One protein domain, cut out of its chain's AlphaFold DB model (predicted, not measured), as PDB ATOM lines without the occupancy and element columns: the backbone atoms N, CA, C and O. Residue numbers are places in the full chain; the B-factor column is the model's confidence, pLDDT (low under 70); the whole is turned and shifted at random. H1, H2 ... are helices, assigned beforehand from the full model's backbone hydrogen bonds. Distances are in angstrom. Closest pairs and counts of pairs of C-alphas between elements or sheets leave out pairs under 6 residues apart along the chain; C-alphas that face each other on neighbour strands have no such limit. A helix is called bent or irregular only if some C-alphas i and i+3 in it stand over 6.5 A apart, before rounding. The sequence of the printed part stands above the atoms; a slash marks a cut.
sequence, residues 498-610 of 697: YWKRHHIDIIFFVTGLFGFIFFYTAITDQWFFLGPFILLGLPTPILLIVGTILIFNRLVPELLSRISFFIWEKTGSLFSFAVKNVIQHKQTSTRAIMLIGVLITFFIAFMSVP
ATOM      1  N   TYR A 498     176.748 136.846 200.531       67.38
ATOM      2  CA  TYR A 498     176.056 135.680 201.098       67.38
ATOM      3  C   TYR A 498     174.561 135.607 200.743       67.38
ATOM      4  O   TYR A 498     174.057 134.525 200.447       67.38
ATOM      5  N   TRP A 499     173.880 136.760 200.717       72.75
ATOM      6  CA  TRP A 499     172.461 136.869 200.371       72.75
ATOM      7  C   TRP A 499     172.158 136.468 198.924       72.75
ATOM      8  O   TRP A 499     171.141 135.827 198.684       72.75
ATOM      9  N   LYS A 500     173.056 136.785 197.979       75.38
ATOM     10  CA  LYS A 500     172.902 136.450 196.557       75.38
ATOM     11  C   LYS A 500     173.126 134.956 196.325       75.38
ATOM     12  O   LYS A 500     172.400 134.343 195.551       75.38
ATOM     13  N   ARG A 501     174.092 134.367 197.043       79.19
ATOM     14  CA  ARG A 501     174.435 132.939 196.940       79.19
ATOM     15  C   ARG A 501     173.318 132.015 197.436       79.19
ATOM     16  O   ARG A 501     173.138 130.948 196.868       79.19
ATOM     17  N   HIS A 502     172.598 132.411 198.483       84.31
ATOM     18  CA  HIS A 502     171.530 131.599 199.087       84.31
ATOM     19  C   HIS A 502     170.122 132.059 198.692       84.31
ATOM     20  O   HIS A 502     169.155 131.662 199.331       84.31
ATOM     21  N   HIS A 503     170.003 132.919 197.675       86.56
ATOM     22  CA  HIS A 503     168.721 133.437 197.189       86.56
ATOM     23  C   HIS A 503     167.812 134.029 198.286       86.56
ATOM     24  O   HIS A 503     166.587 133.916 198.233       86.56
ATOM     25  N   ILE A 504     168.415 134.679 199.290       83.94
ATOM     26  CA  ILE A 504     167.682 135.307 200.406       83.94
ATOM     27  C   ILE A 504     166.776 136.433 199.885       83.94
ATOM     28  O   ILE A 504     165.709 136.680 200.437       83.94
ATOM     29  N   ASP A 505     167.181 137.070 198.783       85.75
ATOM     30  CA  ASP A 505     166.399 138.052 198.033       85.75
ATOM     31  C   ASP A 505     165.036 137.493 197.599       85.75
ATOM     32  O   ASP A 505     164.000 138.098 197.873       85.75
ATOM     33  N   ILE A 506     165.036 136.301 196.996       89.12
ATOM     34  CA  ILE A 506     163.823 135.627 196.520       89.12
ATOM     35  C   ILE A 506     162.987 135.135 197.702       89.12
ATOM     36  O   ILE A 506     161.777 135.341 197.715       89.12
ATOM     37  N   ILE A 507     163.620 134.528 198.712       89.12
ATOM     38  CA  ILE A 507     162.913 134.006 199.891       89.12
ATOM     39  C   ILE A 507     162.154 135.130 200.602       89.12
ATOM     40  O   ILE A 507     160.970 134.974 200.890       89.12
ATOM     41  N   PHE A 508     162.796 136.275 200.852       88.81
ATOM     42  CA  PHE A 508     162.148 137.405 201.523       88.81
ATOM     43  C   PHE A 508     161.026 138.012 200.692       88.81
ATOM     44  O   PHE A 508     159.961 138.288 201.238       88.81
ATOM     45  N   PHE A 509     161.221 138.162 199.381       89.94
ATOM     46  CA  PHE A 509     160.179 138.691 198.509       89.94
ATOM     47  C   PHE A 509     158.962 137.765 198.437       89.94
ATOM     48  O   PHE A 509     157.844 138.223 198.634       89.94
ATOM     49  N   VAL A 510     159.165 136.461 198.216       91.12
ATOM     50  CA  VAL A 510     158.069 135.484 198.117       91.12
ATOM     51  C   VAL A 510     157.343 135.339 199.453       91.12
ATOM     52  O   VAL A 510     156.116 135.358 199.482       91.12
ATOM     53  N   THR A 511     158.083 135.260 200.563       88.88
ATOM     54  CA  THR A 511     157.482 135.168 201.905       88.88
ATOM     55  C   THR A 511     156.712 136.442 202.252       88.88
ATOM     56  O   THR A 511     155.605 136.357 202.774       88.88
ATOM     57  N   GLY A 512     157.253 137.620 201.923       88.75
ATOM     58  CA  GLY A 512     156.564 138.898 202.105       88.75
ATOM     59  C   GLY A 512     155.326 139.036 201.214       88.75
ATOM     60  O   GLY A 512     154.285 139.482 201.676       88.75
ATOM     61  N   LEU A 513     155.387 138.603 199.955       90.06
ATOM     62  CA  LEU A 513     154.230 138.624 199.057       90.06
ATOM     63  C   LEU A 513     153.116 137.697 199.567       90.06
ATOM     64  O   LEU A 513     151.956 138.097 199.626       90.06
ATOM     65  N   PHE A 514     153.475 136.479 199.979       88.00
ATOM     66  CA  PHE A 514     152.528 135.510 200.523       88.00
ATOM     67  C   PHE A 514     151.906 136.002 201.833       88.00
ATOM     68  O   PHE A 514     150.688 135.956 201.991       88.00
ATOM     69  N   GLY A 515     152.726 136.544 202.741       86.06
ATOM     70  CA  GLY A 515     152.254 137.158 203.979       86.06
ATOM     71  C   GLY A 515     151.310 138.334 203.728       86.06
ATOM     72  O   GLY A 515     150.308 138.464 204.424       86.06
ATOM     73  N   PHE A 516     151.571 139.150 202.699       85.25
ATOM     74  CA  PHE A 516     150.727 140.296 202.358       85.25
ATOM     75  C   PHE A 516     149.364 139.854 201.839       85.25
ATOM     76  O   PHE A 516     148.346 140.338 202.324       85.25
ATOM     77  N   ILE A 517     149.345 138.905 200.899       85.44
ATOM     78  CA  ILE A 517     148.103 138.338 200.364       85.44
ATOM     79  C   ILE A 517     147.286 137.734 201.504       85.44
ATOM     80  O   ILE A 517     146.112 138.057 201.644       85.44
ATOM     81  N   PHE A 518     147.922 136.927 202.354       81.12
ATOM     82  CA  PHE A 518     147.262 136.277 203.480       81.12
ATOM     83  C   PHE A 518     146.686 137.286 204.482       81.12
ATOM     84  O   PHE A 518     145.553 137.136 204.938       81.12
ATOM     85  N   PHE A 519     147.442 138.336 204.810       78.88
ATOM     86  CA  PHE A 519     146.996 139.391 205.719       78.88
ATOM     87  C   PHE A 519     145.837 140.202 205.126       78.88
ATOM     88  O   PHE A 519     144.859 140.479 205.817       78.88
ATOM     89  N   TYR A 520     145.907 140.522 203.833       80.38
ATOM     90  CA  TYR A 520     144.838 141.207 203.108       80.38
ATOM     91  C   TYR A 520     143.543 140.382 203.086       80.38
ATOM     92  O   TYR A 520     142.473 140.904 203.406       80.38
ATOM     93  N   THR A 521     143.633 139.082 202.789       76.44
ATOM     94  CA  THR A 521     142.472 138.179 202.820       76.44
ATOM     95  C   THR A 521     141.931 137.993 204.238       76.44
ATOM     96  O   THR A 521     140.722 137.999 204.436       76.44
ATOM     97  N   ALA A 522     142.803 137.908 205.251       73.62
ATOM     98  CA  ALA A 522     142.384 137.752 206.645       73.62
ATOM     99  C   ALA A 522     141.587 138.962 207.161       73.62
ATOM    100  O   ALA A 522     140.616 138.782 207.896       73.62
ATOM    101  N   ILE A 523     141.977 140.178 206.760       70.19
ATOM    102  CA  ILE A 523     141.250 141.410 207.093       70.19
ATOM    103  C   ILE A 523     139.915 141.484 206.344       70.19
ATOM    104  O   ILE A 523     138.911 141.866 206.940       70.19
ATOM    105  N   THR A 524     139.900 141.129 205.056       69.12
ATOM    106  CA  THR A 524     138.724 141.313 204.188       69.12
ATOM    107  C   THR A 524     137.623 140.293 204.480       69.12
ATOM    108  O   THR A 524     136.462 140.672 204.610       69.12
ATOM    109  N   ASP A 525     137.979 139.021 204.665       63.75
ATOM    110  CA  ASP A 525     137.003 137.933 204.802       63.75
ATOM    111  C   ASP A 525     136.686 137.576 206.268       63.75
ATOM    112  O   ASP A 525     135.979 136.607 206.533       63.75
ATOM    113  N   GLN A 526     137.206 138.335 207.243       61.06
ATOM    114  CA  GLN A 526     137.071 138.062 208.684       61.06
ATOM    115  C   GLN A 526     137.502 136.637 209.090       61.06
ATOM    116  O   GLN A 526     136.937 136.039 210.010       61.06
ATOM    117  N   TRP A 527     138.541 136.083 208.456       53.53
ATOM    118  CA  TRP A 527     139.130 134.786 208.828       53.53
ATOM    119  C   TRP A 527     139.962 134.898 210.121       53.53
ATOM    120  O   TRP A 527     141.137 134.540 210.181       53.53
ATOM    121  N   PHE A 528     139.340 135.380 211.199       53.06
ATOM    122  CA  PHE A 528     139.945 135.547 212.523       53.06
ATOM    123  C   PHE A 528     140.345 134.211 213.180       53.06
ATOM    124  O   PHE A 528     141.095 134.191 214.155       53.06
ATOM    125  N   PHE A 529     139.895 133.080 212.625       51.91
ATOM    126  CA  PHE A 529     140.166 131.733 213.138       51.91
ATOM    127  C   PHE A 529     141.636 131.286 212.998       51.91
ATOM    128  O   PHE A 529     142.050 130.319 213.631       51.91
ATOM    129  N   LEU A 530     142.454 132.000 212.216       49.62
ATOM    130  CA  LEU A 530     143.881 131.705 212.016       49.62
ATOM    131  C   LEU A 530     144.801 132.456 213.001       49.62
ATOM    132  O   LEU A 530     145.986 132.610 212.720       49.62
ATOM    133  N   GLY A 531     144.274 132.876 214.160       55.81
ATOM    134  CA  GLY A 531     144.911 133.601 215.279       55.81
ATOM    135  C   GLY A 531     146.445 133.769 215.282       55.81
ATOM    136  O   GLY A 531     146.918 134.903 215.225       55.81
ATOM    137  N   PRO A 532     147.259 132.697 215.334       59.59
ATOM    138  CA  PRO A 532     148.720 132.825 215.359       59.59
ATOM    139  C   PRO A 532     149.354 133.312 214.041       59.59
ATOM    140  O   PRO A 532     150.436 133.892 214.069       59.59
ATOM    141  N   PHE A 533     148.711 133.126 212.886       58.62
ATOM    142  CA  PHE A 533     149.246 133.537 211.580       58.62
ATOM    143  C   PHE A 533     149.106 135.043 211.313       58.62
ATOM    144  O   PHE A 533     149.854 135.584 210.504       58.62
ATOM    145  N   ILE A 534     148.237 135.759 212.037       63.31
ATOM    146  CA  ILE A 534     148.168 137.234 211.988       63.31
ATOM    147  C   ILE A 534     149.503 137.859 212.424       63.31
ATOM    148  O   ILE A 534     149.926 138.872 211.868       63.31
ATOM    149  N   LEU A 535     150.227 137.209 213.342       63.41
ATOM    150  CA  LEU A 535     151.555 137.653 213.779       63.41
ATOM    151  C   LEU A 535     152.604 137.586 212.655       63.41
ATOM    152  O   LEU A 535     153.561 138.356 212.687       63.41
ATOM    153  N   LEU A 536     152.420 136.739 211.630       65.31
ATOM    154  CA  LEU A 536     153.267 136.740 210.425       65.31
ATOM    155  C   LEU A 536     152.990 137.946 209.513       65.31
ATOM    156  O   LEU A 536     153.852 138.324 208.718       65.31
ATOM    157  N   GLY A 537     151.840 138.604 209.667       67.25
ATOM    158  CA  GLY A 537     151.543 139.885 209.026       67.25
ATOM    159  C   GLY A 537     152.440 141.026 209.514       67.25
ATOM    160  O   GLY A 537     152.762 141.921 208.741       67.25
ATOM    161  N   LEU A 538     152.938 140.972 210.754       69.75
ATOM    162  CA  LEU A 538     153.803 142.019 211.313       69.75
ATOM    163  C   LEU A 538     155.151 142.173 210.573       69.75
ATOM    164  O   LEU A 538     155.488 143.295 210.193       69.75
ATOM    165  N   PRO A 539     155.934 141.106 210.303       74.00
ATOM    166  CA  PRO A 539     157.181 141.223 209.539       74.00
ATOM    167  C   PRO A 539     156.972 141.363 208.024       74.00
ATOM    168  O   PRO A 539     157.923 141.664 207.301       74.00
ATOM    169  N   THR A 540     155.756 141.134 207.527       81.69
ATOM    170  CA  THR A 540     155.450 141.045 206.094       81.69
ATOM    171  C   THR A 540     155.875 142.288 205.295       81.69
ATOM    172  O   THR A 540     156.617 142.120 204.322       81.69
ATOM    173  N   PRO A 541     155.512 143.533 205.684       76.88
ATOM    174  CA  PRO A 541     155.929 144.728 204.948       76.88
ATOM    175  C   PRO A 541     157.450 144.857 204.852       76.88
ATOM    176  O   PRO A 541     157.990 145.221 203.811       76.88
ATOM    177  N   ILE A 542     158.162 144.496 205.921       76.75
ATOM    178  CA  ILE A 542     159.624 144.568 205.975       76.75
ATOM    179  C   ILE A 542     160.249 143.539 205.037       76.75
ATOM    180  O   ILE A 542     161.146 143.883 204.269       76.75
ATOM    181  N   LEU A 543     159.777 142.291 205.077       82.12
ATOM    182  CA  LEU A 543     160.248 141.233 204.182       82.12
ATOM    183  C   LEU A 543     160.030 141.614 202.716       82.12
ATOM    184  O   LEU A 543     160.928 141.429 201.896       82.12
ATOM    185  N   LEU A 544     158.881 142.216 202.407       85.31
ATOM    186  CA  LEU A 544     158.542 142.665 201.062       85.31
ATOM    187  C   LEU A 544     159.451 143.822 200.618       85.31
ATOM    188  O   LEU A 544     160.044 143.743 199.542       85.31
ATOM    189  N   ILE A 545     159.648 144.847 201.455       79.19
ATOM    190  CA  ILE A 545     160.545 145.980 201.162       79.19
ATOM    191  C   ILE A 545     161.984 145.492 200.952       79.19
ATOM    192  O   ILE A 545     162.601 145.780 199.924       79.19
ATOM    193  N   VAL A 546     162.528 144.718 201.897       77.38
ATOM    194  CA  VAL A 546     163.910 144.221 201.825       77.38
ATOM    195  C   VAL A 546     164.092 143.278 200.642       77.38
ATOM    196  O   VAL A 546     165.059 143.426 199.895       77.38
ATOM    197  N   GLY A 547     163.165 142.338 200.448       83.50
ATOM    198  CA  GLY A 547     163.175 141.403 199.327       83.50
ATOM    199  C   GLY A 547     163.163 142.135 197.989       83.50
ATOM    200  O   GLY A 547     164.024 141.888 197.146       83.50
ATOM    201  N   THR A 548     162.275 143.120 197.830       84.25
ATOM    202  CA  THR A 548     162.176 143.936 196.608       84.25
ATOM    203  C   THR A 548     163.479 144.671 196.325       84.25
ATOM    204  O   THR A 548     163.979 144.632 195.203       84.25
ATOM    205  N   ILE A 549     164.086 145.298 197.335       78.75
ATOM    206  CA  ILE A 549     165.333 146.046 197.145       78.75
ATOM    207  C   ILE A 549     166.508 145.112 196.832       78.75
ATOM    208  O   ILE A 549     167.354 145.435 195.995       78.75
ATOM    209  N   LEU A 550     166.593 143.949 197.479       77.69
ATOM    210  CA  LEU A 550     167.629 142.958 197.182       77.69
ATOM    211  C   LEU A 550     167.498 142.412 195.753       77.69
ATOM    212  O   LEU A 550     168.500 142.350 195.035       77.69
ATOM    213  N   ILE A 551     166.275 142.098 195.313       84.06
ATOM    214  CA  ILE A 551     165.983 141.687 193.933       84.06
ATOM    215  C   ILE A 551     166.350 142.806 192.959       84.06
ATOM    216  O   ILE A 551     167.047 142.563 191.973       84.06
ATOM    217  N   PHE A 552     165.962 144.047 193.250       79.62
ATOM    218  CA  PHE A 552     166.298 145.191 192.407       79.62
ATOM    219  C   PHE A 552     167.818 145.348 192.264       79.62
ATOM    220  O   PHE A 552     168.324 145.531 191.160       79.62
ATOM    221  N   ASN A 553     168.584 145.159 193.343       73.56
ATOM    222  CA  ASN A 553     170.049 145.178 193.290       73.56
ATOM    223  C   ASN A 553     170.665 144.022 192.498       73.56
ATOM    224  O   ASN A 553     171.784 144.162 191.997       73.56
ATOM    225  N   ARG A 554     169.974 142.887 192.383       77.69
ATOM    226  CA  ARG A 554     170.375 141.797 191.492       77.69
ATOM    227  C   ARG A 554     170.093 142.144 190.028       77.69
ATOM    228  O   ARG A 554     170.941 141.879 189.181       77.69
ATOM    229  N   LEU A 555     168.956 142.786 189.752       79.12
ATOM    230  CA  LEU A 555     168.506 143.132 188.402       79.12
ATOM    231  C   LEU A 555     169.242 144.336 187.802       79.12
ATOM    232  O   LEU A 555     169.595 144.304 186.626       79.12
ATOM    233  N   VAL A 556     169.516 145.389 188.582       76.62
ATOM    234  CA  VAL A 556     170.128 146.641 188.091       76.62
ATOM    235  C   VAL A 556     171.442 146.408 187.334       76.62
ATOM    236  O   VAL A 556     171.573 146.912 186.219       76.62
ATOM    237  N   PRO A 557     172.420 145.637 187.848       73.06
ATOM    238  CA  PRO A 557     173.677 145.431 187.140       73.06
ATOM    239  C   PRO A 557     173.526 144.580 185.870       73.06
ATOM    240  O   PRO A 557     174.337 144.722 184.954       73.06
ATOM    241  N   GLU A 558     172.525 143.698 185.810       77.62
ATOM    242  CA  GLU A 558     172.201 142.910 184.614       77.62
ATOM    243  C   GLU A 558     171.501 143.778 183.561       77.62
ATOM    244  O   GLU A 558     171.913 143.791 182.401       77.62
ATOM    245  N   LEU A 559     170.523 144.591 183.965       79.75
ATOM    246  CA  LEU A 559     169.855 145.568 183.104       79.75
ATOM    247  C   LEU A 559     170.842 146.580 182.522       79.75
ATOM    248  O   LEU A 559     170.884 146.759 181.309       79.75
ATOM    249  N   LEU A 560     171.692 147.179 183.361       75.25
ATOM    250  CA  LEU A 560     172.731 148.108 182.912       75.25
ATOM    251  C   LEU A 560     173.702 147.448 181.931       75.25
ATOM    252  O   LEU A 560     174.148 148.105 180.996       75.25
ATOM    253  N   SER A 561     174.003 146.155 182.094       75.88
ATOM    254  CA  SER A 561     174.854 145.438 181.137       75.88
ATOM    255  C   SER A 561     174.190 145.278 179.766       75.88
ATOM    256  O   SER A 561     174.842 145.506 178.749       75.88
ATOM    257  N   ARG A 562     172.880 144.987 179.726       81.62
ATOM    258  CA  ARG A 562     172.104 144.896 178.477       81.62
ATOM    259  C   ARG A 562     171.956 146.259 177.806       81.62
ATOM    260  O   ARG A 562     172.190 146.381 176.609       81.62
ATOM    261  N   ILE A 563     171.644 147.293 178.587       79.06
ATOM    262  CA  ILE A 563     171.555 148.680 178.113       79.06
ATOM    263  C   ILE A 563     172.912 149.140 177.571       79.06
ATOM    264  O   ILE A 563     172.979 149.725 176.495       79.06
ATOM    265  N   SER A 564     174.007 148.830 178.270       73.62
ATOM    266  CA  SER A 564     175.358 149.157 177.813       73.62
ATOM    267  C   SER A 564     175.695 148.491 176.486       73.62
ATOM    268  O   SER A 564     176.346 149.132 175.667       73.62
ATOM    269  N   PHE A 565     175.293 147.236 176.275       77.31
ATOM    270  CA  PHE A 565     175.500 146.542 175.004       77.31
ATOM    271  C   PHE A 565     174.738 147.239 173.869       77.31
ATOM    272  O   PHE A 565     175.323 147.573 172.844       77.31
ATOM    273  N   PHE A 566     173.470 147.571 174.109       78.06
ATOM    274  CA  PHE A 566     172.611 148.229 173.125       78.06
ATOM    275  C   PHE A 566     173.083 149.652 172.767       78.06
ATOM    276  O   PHE A 566     173.080 150.059 171.607       78.06
ATOM    277  N   ILE A 567     173.534 150.421 173.764       75.44
ATOM    278  CA  ILE A 567     174.093 151.768 173.567       75.44
ATOM    279  C   ILE A 567     175.439 151.697 172.838       75.44
ATOM    280  O   ILE A 567     175.709 152.536 171.976       75.44
ATOM    281  N   TRP A 568     176.272 150.704 173.168       73.06
ATOM    282  CA  TRP A 568     177.560 150.480 172.509       73.06
ATOM    283  C   TRP A 568     177.379 150.235 171.010       73.06
ATOM    284  O   TRP A 568     178.069 150.862 170.212       73.06
ATOM    285  N   GLU A 569     176.403 149.403 170.643       75.94
ATOM    286  CA  GLU A 569     176.093 149.062 169.252       75.94
ATOM    287  C   GLU A 569     175.612 150.272 168.434       75.94
ATOM    288  O   GLU A 569     175.944 150.390 167.258       75.94
ATOM    289  N   LYS A 570     174.887 151.213 169.057       72.31
ATOM    290  CA  LYS A 570     174.338 152.387 168.357       72.31
ATOM    291  C   LYS A 570     175.193 153.651 168.370       72.31
ATOM    292  O   LYS A 570     175.056 154.453 167.454       72.31
ATOM    293  N   THR A 571     175.989 153.905 169.410       65.25
ATOM    294  CA  THR A 571     176.603 155.241 169.599       65.25
ATOM    295  C   THR A 571     178.106 155.246 169.845       65.25
ATOM    296  O   THR A 571     178.699 156.314 169.719       65.25
ATOM    297  N   GLY A 572     178.739 154.113 170.188       64.31
ATOM    298  CA  GLY A 572     180.203 153.998 170.339       64.31
ATOM    299  C   GLY A 572     180.902 155.029 171.254       64.31
ATOM    300  O   GLY A 572     182.124 155.139 171.218       64.31
ATOM    301  N   SER A 573     180.168 155.821 172.050       69.12
ATOM    302  CA  SER A 573     180.674 157.075 172.635       69.12
ATOM    303  C   SER A 573     181.242 156.921 174.053       69.12
ATOM    304  O   SER A 573     181.015 155.914 174.728       69.12
ATOM    305  N   LEU A 574     181.910 157.972 174.556       68.62
ATOM    306  CA  LEU A 574     182.373 158.151 175.951       68.62
ATOM    307  C   LEU A 574     181.321 157.795 177.017       68.62
ATOM    308  O   LEU A 574     181.671 157.339 178.106       68.62
ATOM    309  N   PHE A 575     180.032 157.952 176.703       65.56
ATOM    310  CA  PHE A 575     178.933 157.609 177.605       65.56
ATOM    311  C   PHE A 575     178.868 156.101 177.877       65.56
ATOM    312  O   PHE A 575     178.686 155.666 179.013       65.56
ATOM    313  N   SER A 576     179.110 155.283 176.852       66.50
ATOM    314  CA  SER A 576     179.162 153.827 176.989       66.50
ATOM    315  C   SER A 576     180.354 153.373 177.842       66.50
ATOM    316  O   SER A 576     180.213 152.454 178.646       66.50
ATOM    317  N   PHE A 577     181.497 154.068 177.753       68.12
ATOM    318  CA  PHE A 577     182.656 153.855 178.623       68.12
ATOM    319  C   PHE A 577     182.364 154.240 180.076       68.12
ATOM    320  O   PHE A 577     182.720 153.482 180.978       68.12
ATOM    321  N   ALA A 578     181.677 155.361 180.321       69.00
ATOM    322  CA  ALA A 578     181.251 155.756 181.664       69.00
ATOM    323  C   ALA A 578     180.309 154.709 182.288       69.00
ATOM    324  O   ALA A 578     180.523 154.283 183.425       69.00
ATOM    325  N   VAL A 579     179.333 154.212 181.518       66.56
ATOM    326  CA  VAL A 579     178.424 153.134 181.947       66.56
ATOM    327  C   VAL A 579     179.196 151.834 182.220       66.56
ATOM    328  O   VAL A 579     178.991 151.210 183.262       66.56
ATOM    329  N   LYS A 580     180.154 151.455 181.364       68.44
ATOM    330  CA  LYS A 580     181.034 150.289 181.584       68.44
ATOM    331  C   LYS A 580     181.890 150.425 182.847       68.44
ATOM    332  O   LYS A 580     182.072 149.438 183.558       68.44
ATOM    333  N   ASN A 581     182.370 151.628 183.162       67.69
ATOM    334  CA  ASN A 581     183.157 151.897 184.369       67.69
ATOM    335  C   ASN A 581     182.317 151.744 185.649       67.69
ATOM    336  O   ASN A 581     182.776 151.169 186.638       67.69
ATOM    337  N   VAL A 582     181.052 152.176 185.620       65.81
ATOM    338  CA  VAL A 582     180.092 151.944 186.716       65.81
ATOM    339  C   VAL A 582     179.808 150.444 186.893       65.81
ATOM    340  O   VAL A 582     179.742 149.955 188.022       65.81
ATOM    341  N   ILE A 583     179.717 149.692 185.788       64.31
ATOM    342  CA  ILE A 583     179.544 148.228 185.779       64.31
ATOM    343  C   ILE A 583     180.799 147.501 186.297       64.31
ATOM    344  O   ILE A 583     180.666 146.489 186.979       64.31
ATOM    345  N   GLN A 584     182.015 147.986 186.027       59.94
ATOM    346  CA  GLN A 584     183.251 147.393 186.562       59.94
ATOM    347  C   GLN A 584     183.444 147.695 188.054       59.94
ATOM    348  O   GLN A 584     183.840 146.819 188.821       59.94
ATOM    349  N   HIS A 585     183.034 148.876 188.524       60.62
ATOM    350  CA  HIS A 585     182.935 149.195 189.954       60.62
ATOM    351  C   HIS A 585     181.603 148.728 190.587       60.62
ATOM    352  O   HIS A 585     181.115 149.308 191.567       60.62
ATOM    353  N   LYS A 586     181.049 147.625 190.051       55.22
ATOM    354  CA  LYS A 586     179.740 147.012 190.345       55.22
ATOM    355  C   LYS A 586     179.408 146.931 191.828       55.22
ATOM    356  O   LYS A 586     178.284 147.215 192.219       55.22
ATOM    357  N   GLN A 587     180.369 146.542 192.666       57.19
ATOM    358  CA  GLN A 587     180.140 146.291 194.091       57.19
ATOM    359  C   GLN A 587     180.170 147.545 194.968       57.19
ATOM    360  O   GLN A 587     179.911 147.433 196.157       57.19
ATOM    361  N   THR A 588     180.534 148.713 194.450       54.41
ATOM    362  CA  THR A 588     180.682 149.925 195.269       54.41
ATOM    363  C   THR A 588     179.460 150.827 195.110       54.41
ATOM    364  O   THR A 588     178.840 151.223 196.095       54.41
ATOM    365  N   SER A 589     179.063 151.080 193.862       55.00
ATOM    366  CA  SER A 589     177.928 151.948 193.526       55.00
ATOM    367  C   SER A 589     176.574 151.319 193.889       55.00
ATOM    368  O   SER A 589     175.746 151.969 194.524       55.00
ATOM    369  N   THR A 590     176.383 150.021 193.619       62.97
ATOM    370  CA  THR A 590     175.145 149.294 193.976       62.97
ATOM    371  C   THR A 590     174.871 149.295 195.479       62.97
ATOM    372  O   THR A 590     173.725 149.390 195.894       62.97
ATOM    373  N   ARG A 591     175.915 149.261 196.317       62.56
ATOM    374  CA  ARG A 591     175.773 149.268 197.782       62.56
ATOM    375  C   ARG A 591     175.285 150.607 198.325       62.56
ATOM    376  O   ARG A 591     174.491 150.619 199.258       62.56
ATOM    377  N   ALA A 592     175.747 151.712 197.745       61.78
ATOM    378  CA  ALA A 592     175.311 153.051 198.131       61.78
ATOM    379  C   ALA A 592     173.877 153.335 197.655       61.78
ATOM    380  O   ALA A 592     173.073 153.863 198.417       61.78
ATOM    381  N   ILE A 593     173.533 152.919 196.432       65.75
ATOM    382  CA  ILE A 593     172.165 153.026 195.901       65.75
ATOM    383  C   ILE A 593     171.204 152.163 196.728       65.75
ATOM    384  O   ILE A 593     170.132 152.631 197.099       65.75
ATOM    385  N   MET A 594     171.615 150.942 197.094       65.94
ATOM    386  CA  MET A 594     170.877 150.086 198.023       65.94
ATOM    387  C   MET A 594     170.646 150.786 199.361       65.94
ATOM    388  O   MET A 594     169.520 150.807 199.837       65.94
ATOM    389  N   LEU A 595     171.689 151.381 199.951       66.62
ATOM    390  CA  LEU A 595     171.575 152.119 201.210       66.62
ATOM    391  C   LEU A 595     170.525 153.231 201.112       66.62
ATOM    392  O   LEU A 595     169.632 153.293 201.950       66.62
ATOM    393  N   ILE A 596     170.604 154.071 200.080       69.19
ATOM    394  CA  ILE A 596     169.682 155.200 199.905       69.19
ATOM    395  C   ILE A 596     168.252 154.698 199.664       69.19
ATOM    396  O   ILE A 596     167.326 155.172 200.314       69.19
ATOM    397  N   GLY A 597     168.067 153.710 198.783       72.56
ATOM    398  CA  GLY A 597     166.747 153.157 198.471       72.56
ATOM    399  C   GLY A 597     166.078 152.491 199.674       72.56
ATOM    400  O   GLY A 597     164.887 152.695 199.904       72.56
ATOM    401  N   VAL A 598     166.848 151.755 200.483       72.31
ATOM    402  CA  VAL A 598     166.379 151.180 201.751       72.31
ATOM    403  C   VAL A 598     165.947 152.285 202.707       72.31
ATOM    404  O   VAL A 598     164.810 152.264 203.166       72.31
ATOM    405  N   LEU A 599     166.808 153.271 202.963       72.62
ATOM    406  CA  LEU A 599     166.505 154.351 203.903       72.62
ATOM    407  C   LEU A 599     165.260 155.147 203.490       72.62
ATOM    408  O   LEU A 599     164.406 155.394 204.333       72.62
ATOM    409  N   ILE A 600     165.112 155.489 202.204       74.56
ATOM    410  CA  ILE A 600     163.941 156.227 201.701       74.56
ATOM    411  C   ILE A 600     162.666 155.385 201.807       74.56
ATOM    412  O   ILE A 600     161.650 155.874 202.293       74.56
ATOM    413  N   THR A 601     162.704 154.118 201.385       76.25
ATOM    414  CA  THR A 601     161.511 153.255 201.426       76.25
ATOM    415  C   THR A 601     161.051 153.026 202.862       76.25
ATOM    416  O   THR A 601     159.858 153.087 203.148       76.25
ATOM    417  N   PHE A 602     161.992 152.824 203.787       72.50
ATOM    418  CA  PHE A 602     161.667 152.680 205.203       72.50
ATOM    419  C   PHE A 602     161.208 153.974 205.845       72.50
ATOM    420  O   PHE A 602     160.314 153.927 206.682       72.50
ATOM    421  N   PHE A 603     161.770 155.111 205.445       73.19
ATOM    422  CA  PHE A 603     161.273 156.405 205.878       73.19
ATOM    423  C   PHE A 603     159.795 156.570 205.498       73.19
ATOM    424  O   PHE A 603     158.969 156.831 206.365       73.19
ATOM    425  N   ILE A 604     159.436 156.302 204.240       75.44
ATOM    426  CA  ILE A 604     158.045 156.370 203.766       75.44
ATOM    427  C   ILE A 604     157.146 155.379 204.522       75.44
ATOM    428  O   ILE A 604     156.058 155.744 204.962       75.44
ATOM    429  N   ALA A 605     157.602 154.137 204.712       73.00
ATOM    430  CA  ALA A 605     156.849 153.133 205.458       73.00
ATOM    431  C   ALA A 605     156.624 153.561 206.917       73.00
ATOM    432  O   ALA A 605     155.511 153.454 207.424       73.00
ATOM    433  N   PHE A 606     157.651 154.108 207.571       73.62
ATOM    434  CA  PHE A 606     157.571 154.605 208.939       73.62
ATOM    435  C   PHE A 606     156.584 155.776 209.068       73.62
ATOM    436  O   PHE A 606     155.754 155.768 209.972       73.62
ATOM    437  N   MET A 607     156.594 156.718 208.118       71.25
ATOM    438  CA  MET A 607     155.617 157.817 208.053       71.25
ATOM    439  C   MET A 607     154.171 157.313 207.883       71.25
ATOM    440  O   MET A 607     153.237 157.931 208.384       71.25
ATOM    441  N   SER A 608     153.966 156.189 207.187       73.81
ATOM    442  CA  SER A 608     152.624 155.667 206.884       73.81
ATOM    443  C   SER A 608     151.908 155.005 208.069       73.81
ATOM    444  O   SER A 608     150.678 154.910 208.063       73.81
ATOM    445  N   VAL A 609     152.643 154.557 209.093       72.75
ATOM    446  CA  VAL A 609     152.084 153.837 210.251       72.75
ATOM    447  C   VAL A 609     151.156 154.709 211.101       72.75
ATOM    448  O   VAL A 609     149.996 154.323 211.260       72.75
ATOM    449  N   PRO A 610     151.594 155.870 211.628       67.69
ATOM    450  CA  PRO A 610     150.712 156.729 212.414       67.69
ATOM    451  C   PRO A 610     149.490 157.190 211.616       67.69
ATOM    452  O   PRO A 610     148.392 157.181 212.161       67.69
TER     453      PRO A 610
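AT A GLANCE: This is residues 498 to 610 of the 697 residues of an uncharacterized protein of Candidatus Heimdallarchaeota archaeon LC_3 (UniProt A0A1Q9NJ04). A long, loose rod of helices is built along the bent helix H4, whose first arm, H4a, lies between H2 and H6, both running opposite ways to it. At one end H3 folds back on H2; at the other H5 folds back on H4b, and residues 569 to 574 stick out. The printed part has 113 residues with six named helices, H1 to H6 in order, and no named strand: an all-helix class. It is loose, with a radius of gyration of the C-alphas of 18.9 A, and spans 62 by 27 by 25 A.

HOW THE PARTS SIT: H1, residues 498 to 501, is close to but not clearly touching H2, residues 504 to 524. H3, residues 528 to 537, makes a helical hairpin with H2, touching its residues 515 to 522 alone; the closest C-alphas, of Phe 519 and Gly 537, are 5.6 A apart. H4, residues 540 to 571, is one helix by its hydrogen bonds but bent, with C-alphas 554 and 557 6.6 A apart; its arms are H4a, 540 to 554, and H4b, 557 to 571. H4a touches H2, closest at the C-alphas of Phe 509 and Gly 547, 4.1 A, at a shallow tilt of 34 degrees, only just short of steep. H5, residues 574 to 584, makes a helical hairpin with H4b, closest at the C-alphas of Trp 568 and Ser 576, 5.8 A. H6, residues 586 to 610, touches H4a, closest at the C-alphas of Asn 553 and Thr 590, 6.6 A; H2 and H6 are apart. Each O i to N i+4 pair is within hydrogen-bond range in H2, H4a, H4b and H5, but 17 of 21 in H6 and 0 of 6 in H3, where 5 of 7 O i to N i+3 pairs are.

IN THESE COORDINATES: H1 begins at C-alpha 498 (176.056, 135.680, 201.098). H2 is 29.8 A long, and H6, 37.7 A, ends at C-alpha 610 (150.712, 156.729, 212.414).

THE WHOLE: The C-alphas farthest apart, of Phe 529 and Gly 572, are 62.7 A apart. The printed part has no cut, and its five links are tight. Confidence is under 70 at residues 498, 524 to 538, 571 to 596 and 610.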